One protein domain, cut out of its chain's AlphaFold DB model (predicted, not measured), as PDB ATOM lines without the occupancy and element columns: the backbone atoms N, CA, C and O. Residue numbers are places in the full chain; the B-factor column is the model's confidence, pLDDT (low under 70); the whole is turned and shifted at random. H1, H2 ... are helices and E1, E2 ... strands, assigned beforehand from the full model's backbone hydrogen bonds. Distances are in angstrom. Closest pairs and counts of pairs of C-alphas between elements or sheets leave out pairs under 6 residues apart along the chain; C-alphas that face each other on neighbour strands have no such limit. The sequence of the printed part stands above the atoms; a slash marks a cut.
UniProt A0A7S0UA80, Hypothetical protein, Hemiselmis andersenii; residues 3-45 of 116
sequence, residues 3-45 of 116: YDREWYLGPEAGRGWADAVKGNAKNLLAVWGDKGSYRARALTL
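Overview. This is residues 3 to 45 of the 116 residues of the protein "Hypothetical protein" of Hemiselmis andersenii (UniProt A0A7S0UA80). A long two-stranded hairpin, E2 and E3, makes the length of the domain; at the end away from its turn, the short strand E1 is beside E2 and H2 covers part of one face of the sheet. The turn end of the hairpin, residues 33 to 38, sticks out free, and the small helix H1 sits at the far end of E1. The 43 printed residues hold two named helices and three named strands, in the order H1, E1, H2, E2, E3; the sheet, E1 E2 E3, is mixed and the class is mixed, helices and strands. The whole is only just compact, close to loose, with a radius of gyration of the C-alphas of 10.8 A, and elongated, spanning 33 by 17 by 15 A.

Arrangement. H1, residues 3 to 6, only grazes the sheet of E1, residues 7 to 9, E2, residues 27 to 34, and E3, residues 37 to 44. E1 and E2 are parallel at 12 degrees, with N 8 and O 27 2.9 A apart, within hydrogen-bond range. H2, residues 15 to 22, is on the sheet at a height of 9.5 A and runs along the strands, at 22 degrees to E1 on the local plane. It lies over E1, and only just not over E2: 6 of its C-alphas fall on E1 and 2 on E2. The closest C-alphas of E1 and H2 are those of Tyr 8 and Ala 20, 6.3 A apart. E1, H2 and E2 form a strand-helix-strand unit, two parallel neighbour strands with a helix between, and its crossover is right-handed. E2 and E3 form a hairpin, antiparallel at 167 degrees, with N 30 and O 41 2.9 A apart, within hydrogen-bond range. H1 and H2 are apart. In H2 every O i to N i+4 pair is within hydrogen-bond range; H1 is too short for such a pair, and its 1 O i to N i+3 pair is within range.

Along the chain. H1, residues 3 to 6, begins at C-alpha 3, (30.051, 91.208, 123.091), and E1, residues 7 to 9, follows. H2, residues 15 to 22, is 10.9 A long. E2, residues 27 to 34, is 24.0 A long and E3, residues 37 to 44, is 23.7 A, ending at C-alpha 44, (36.859, 79.950, 118.870).

Size, cuts and confidence. The two C-alphas farthest apart, those of Gly 23 and Lys 35, are 33.2 A apart. The printed part has no cut, and the four links are tight. The mean pLDDT of the printed part is 88.3, and residues 3 to 5 are under 70.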
ATOM      1  N   TYR A   3      29.022  91.274 124.132       61.84
ATOM      2  CA  TYR A   3      30.051  91.208 123.091       61.84
ATOM      3  C   TYR A   3      31.488  91.473 123.574       61.84
ATOM      4  O   TYR A   3      32.387  90.754 123.155       61.84
ATOM      5  N   ASP A   4      31.720  92.426 124.487       65.75
ATOM      6  CA  ASP A   4      33.078  92.740 124.980       65.75
ATOM      7  C   ASP A   4      33.645  91.642 125.891       65.75
ATOM      8  O   ASP A   4      34.841  91.613 126.170       65.75
ATOM      9  N   ARG A   5      32.777  90.761 126.410       68.00
ATOM     10  CA  ARG A   5      33.180  89.625 127.249       68.00
ATOM     11  C   ARG A   5      33.472  88.379 126.424       68.00
ATOM     12  O   ARG A   5      34.277  87.555 126.840       68.00
ATOM     13  N   GLU A   6      32.805  88.226 125.284       84.56
ATOM     14  CA  GLU A   6      32.908  87.021 124.459       84.56
ATOM     15  C   GLU A   6      33.868  87.163 123.279       84.56
ATOM     16  O   GLU A   6      34.356  86.148 122.785       84.56
ATOM     17  N   TRP A   7      34.139  88.392 122.830       89.38
ATOM     18  CA  TRP A   7      34.963  88.669 121.659       89.38
ATOM     19  C   TRP A   7      36.151  89.559 121.994       89.38
ATOM     20  O   TRP A   7      36.001  90.642 122.553       89.38
ATOM     21  N   TYR A   8      37.330  89.144 121.542       91.69
ATOM     22  CA  TYR A   8      38.481  90.028 121.420       91.69
ATOM     23  C   TYR A   8      38.749  90.341 119.952       91.69
ATOM     24  O   TYR A   8      38.943  89.435 119.138       91.69
ATOM     25  N   LEU A   9      38.795  91.632 119.632       91.50
ATOM     26  CA  LEU A   9      39.148  92.144 118.314       91.50
ATOM     27  C   LEU A   9      40.430  92.964 118.446       91.50
ATOM     28  O   LEU A   9      40.435  94.022 119.078       91.50
ATOM     29  N   GLY A  10      41.525  92.493 117.860       90.56
ATOM     30  CA  GLY A  10      42.795  93.201 117.971       90.56
ATOM     31  C   GLY A  10      43.976  92.451 117.370       90.56
ATOM     32  O   GLY A  10      43.837  91.315 116.920       90.56
ATOM     33  N   PRO A  11      45.160  93.081 117.329       89.06
ATOM     34  CA  PRO A  11      46.362  92.433 116.829       89.06
ATOM     35  C   PRO A  11      46.778  91.278 117.748       89.06
ATOM     36  O   PRO A  11      46.836  91.437 118.965       89.06
ATOM     37  N   GLU A  12      47.156  90.143 117.157       86.88
ATOM     38  CA  GLU A  12      47.617  88.948 117.888       86.88
ATOM     39  C   GLU A  12      48.860  89.228 118.754       86.88
ATOM     40  O   GLU A  12      49.008  88.682 119.841       86.88
ATOM     41  N   ALA A  13      49.732  90.144 118.316       86.31
ATOM     42  CA  ALA A  13      50.914  90.564 119.074       86.31
ATOM     43  C   ALA A  13      50.607  91.544 120.231       86.31
ATOM     44  O   ALA A  13      51.515  91.954 120.955       86.31
ATOM     45  N   GLY A  14      49.352  91.978 120.392       85.88
ATOM     46  CA  GLY A  14      48.946  92.913 121.437       85.88
ATOM     47  C   GLY A  14      48.781  92.243 122.802       85.88
ATOM     48  O   GLY A  14      48.376  91.087 122.898       85.88
ATOM     49  N   ARG A  15      49.008  92.995 123.892       85.81
ATOM     50  CA  ARG A  15      48.765  92.497 125.265       85.81
ATOM     51  C   ARG A  15      47.322  92.028 125.475       85.81
ATOM     52  O   ARG A  15      47.108  91.000 126.104       85.81
ATOM     53  N   GLY A  16      46.360  92.724 124.863       89.19
ATOM     54  CA  GLY A  16      44.943  92.377 124.967       89.19
ATOM     55  C   GLY A  16      44.605  90.981 124.433       89.19
ATOM     56  O   GLY A  16      43.696  90.353 124.960       89.19
ATOM     57  N   TRP A  17      45.356  90.463 123.455       90.50
ATOM     58  CA  TRP A  17      45.153  89.103 122.951       90.50
ATOM     59  C   TRP A  17      45.507  88.070 124.021       90.50
ATOM     60  O   TRP A  17      44.723  87.170 124.308       90.50
ATOM     61  N   ALA A  18      46.669  88.229 124.663       90.31
ATOM     62  CA  ALA A  18      47.098  87.346 125.744       90.31
ATOM     63  C   ALA A  18      46.143  87.408 126.947       90.31
ATOM     64  O   ALA A  18      45.854  86.377 127.555       90.31
ATOM     65  N   ASP A  19      45.634  88.598 127.270       91.06
ATOM     66  CA  ASP A  19      44.657  88.779 128.345       91.06
ATOM     67  C   ASP A  19      43.309  88.125 127.998       91.06
ATOM     68  O   ASP A  19      42.715  87.469 128.851       91.06
ATOM     69  N   ALA A  20      42.860  88.209 126.742       90.69
ATOM     70  CA  ALA A  20      41.642  87.550 126.271       90.69
ATOM     71  C   ALA A  20      41.760  86.017 126.254       90.69
ATOM     72  O   ALA A  20      40.820  85.330 126.652       90.69
ATOM     73  N   VAL A  21      42.923  85.479 125.866       89.88
ATOM     74  CA  VAL A  21      43.220  84.039 125.960       89.88
ATOM     75  C   VAL A  21      43.158  83.576 127.418       89.88
ATOM     76  O   VAL A  21      42.470  82.608 127.720       89.88
ATOM     77  N   LYS A  22      43.818  84.287 128.345       90.12
ATOM     78  CA  LYS A  22      43.778  83.961 129.785       90.12
ATOM     79  C   LYS A  22      42.383  84.110 130.389       90.12
ATOM     80  O   LYS A  22      42.034  83.385 131.314       90.12
ATOM     81  N   GLY A  23      41.606  85.061 129.882       89.12
ATOM     82  CA  GLY A  23      40.219  85.294 130.268       89.12
ATOM     83  C   GLY A  23      39.226  84.297 129.674       89.12
ATOM     84  O   GLY A  23      38.035  84.449 129.928       89.12
ATOM     85  N   ASN A  24      39.682  83.302 128.898       89.06
ATOM     86  CA  ASN A  24      38.835  82.341 128.188       89.06
ATOM     87  C   ASN A  24      37.766  83.026 127.317       89.06
ATOM     88  O   ASN A  24      36.605  82.611 127.294       89.06
ATOM     89  N   ALA A  25      38.145  84.094 126.606       91.00
ATOM     90  CA  ALA A  25      37.256  84.730 125.641       91.00
ATOM     91  C   ALA A  25      36.808  83.696 124.596       91.00
ATOM     92  O   ALA A  25      37.634  82.992 124.010       91.00
ATOM     93  N   LYS A  26      35.495  83.608 124.358       92.44
ATOM     94  CA  LYS A  26      34.923  82.599 123.456       92.44
ATOM     95  C   LYS A  26      35.444  82.729 122.031       92.44
ATOM     96  O   LYS A  26      35.593  81.719 121.356       92.44
ATOM     97  N   ASN A  27      35.693  83.950 121.567       94.00
ATOM     98  CA  ASN A  27      36.108  84.226 120.201       94.00
ATOM     99  C   ASN A  27      37.232  85.265 120.166       94.00
ATOM    100  O   ASN A  27      37.180  86.295 120.841       94.00
ATOM    101  N   LEU A  28      38.236  85.021 119.331       94.25
ATOM    102  CA  LEU A  28      39.359  85.921 119.093       94.25
ATOM    103  C   LEU A  28      39.475  86.168 117.589       94.25
ATOM    104  O   LEU A  28      39.516  85.215 116.810       94.25
ATOM    105  N   LEU A  29      39.559  87.429 117.171       94.25
ATOM    106  CA  LEU A  29      39.781  87.801 115.776       94.25
ATOM    107  C   LEU A  29      40.957  88.769 115.671       94.25
ATOM    108  O   LEU A  29      40.931  89.868 116.228       94.25
ATOM    109  N   ALA A  30      41.960  88.371 114.894       93.38
ATOM    110  CA  ALA A  30      43.068  89.227 114.504       93.38
ATOM    111  C   ALA A  30      43.052  89.441 112.994       93.38
ATOM    112  O   ALA A  30      42.924  88.490 112.224       93.38
ATOM    113  N   VAL A  31      43.220  90.692 112.570       91.44
ATOM    114  CA  VAL A  31      43.366  91.072 111.161       91.44
ATOM    115  C   VAL A  31      44.678  91.824 111.008       91.44
ATOM    116  O   VAL A  31      44.972  92.734 111.780       91.44
ATOM    117  N   TRP A  32      45.473  91.446 110.014       89.69
ATOM    118  CA  TRP A  32      46.716  92.127 109.673       89.69
ATOM    119  C   TRP A  32      46.906  92.133 108.160       89.69
ATOM    120  O   TRP A  32      46.407  91.263 107.450       89.69
ATOM    121  N   GLY A  33      47.634  93.111 107.643       89.06
ATOM    122  CA  GLY A  33      47.897  93.210 106.214       89.06
ATOM    123  C   GLY A  33      49.230  93.872 105.931       89.06
ATOM    124  O   GLY A  33      49.743  94.620 106.759       89.06
ATOM    125  N   ASP A  34      49.775  93.575 104.758       86.38
ATOM    126  CA  ASP A  34      50.905  94.298 104.182       86.38
ATOM    127  C   ASP A  34      50.637  94.529 102.691       86.38
ATOM    128  O   ASP A  34      50.164  93.630 101.992       86.38
ATOM    129  N   LYS A  35      50.902  95.755 102.224       81.50
ATOM    130  CA  LYS A  35      50.889  96.171 100.806       81.50
ATOM    131  C   LYS A  35      49.763  95.562  99.951       81.50
ATOM    132  O   LYS A  35      50.013  94.912  98.941       81.50
ATOM    133  N   GLY A  36      48.511  95.806 100.342       88.19
ATOM    134  CA  GLY A  36      47.329  95.437  99.550       88.19
ATOM    135  C   GLY A  36      46.831  94.001  99.740       88.19
ATOM    136  O   GLY A  36      45.831  93.633  99.130       88.19
ATOM    137  N   SER A  37      47.468  93.205 100.604       89.19
ATOM    138  CA  SER A  37      46.969  91.893 101.023       89.19
ATOM    139  C   SER A  37      46.629  91.899 102.512       89.19
ATOM    140  O   SER A  37      47.459  92.273 103.343       89.19
ATOM    141  N   TYR A  38      45.411  91.472 102.846       90.25
ATOM    142  CA  TYR A  38      44.920  91.353 104.218       90.25
ATOM    143  C   TYR A  38      44.679  89.884 104.560       90.25
ATOM    144  O   TYR A  38      44.145  89.118 103.761       90.25
ATOM    145  N   ARG A  39      45.071  89.495 105.770       91.75
ATOM    146  CA  ARG A  39      44.843  88.177 106.358       91.75
ATOM    147  C   ARG A  39      44.091  88.347 107.667       91.75
ATOM    148  O   ARG A  39      44.310  89.311 108.399       91.75
ATOM    149  N   ALA A  40      43.219  87.393 107.951       91.88
ATOM    150  CA  ALA A  40      42.488  87.326 109.202       91.88
ATOM    151  C   ALA A  40      42.653  85.938 109.823       91.88
ATOM    152  O   ALA A  40      42.728  84.933 109.113       91.88
ATOM    153  N   ARG A  41      42.692  85.891 111.152       92.50
ATOM    154  CA  ARG A  41      42.665  84.671 111.957       92.50
ATOM    155  C   ARG A  41      41.533  84.796 112.959       92.50
ATOM    156  O   ARG A  41      41.557  85.699 113.789       92.50
ATOM    157  N   ALA A  42      40.574  83.884 112.862       93.31
ATOM    158  CA  ALA A  42      39.499  83.720 113.826       93.31
ATOM    159  C   ALA A  42      39.742  82.431 114.619       93.31
ATOM    160  O   ALA A  42      39.971  81.383 114.015       93.31
ATOM    161  N   LEU A  43      39.714  82.517 115.947       93.12
ATOM    162  CA  LEU A  43      39.774  81.374 116.857       93.12
ATOM    163  C   LEU A  43      38.515  81.359 117.716       93.12
ATOM    164  O   LEU A  43      38.078  82.409 118.186       93.12
ATOM    165  N   THR A  44      37.981  80.168 117.956       92.44
ATOM    166  CA  THR A  44      36.859  79.950 118.870       92.44
ATOM    167  C   THR A  44      37.288  78.957 119.936       92.44
ATOM    168  O   THR A  44      37.867  77.916 119.621       92.44
ATOM    169  N   LEU A  45      37.015  79.289 121.194       90.81
ATOM    170  CA  LEU A  45      37.195  78.384 122.316       90.81
ATOM    171  C   LEU A  45      36.100  77.317 122.261       90.81
ATOM    172  O   LEU A  45      34.909  77.634 122.274       90.81
TER     173      LEU A  45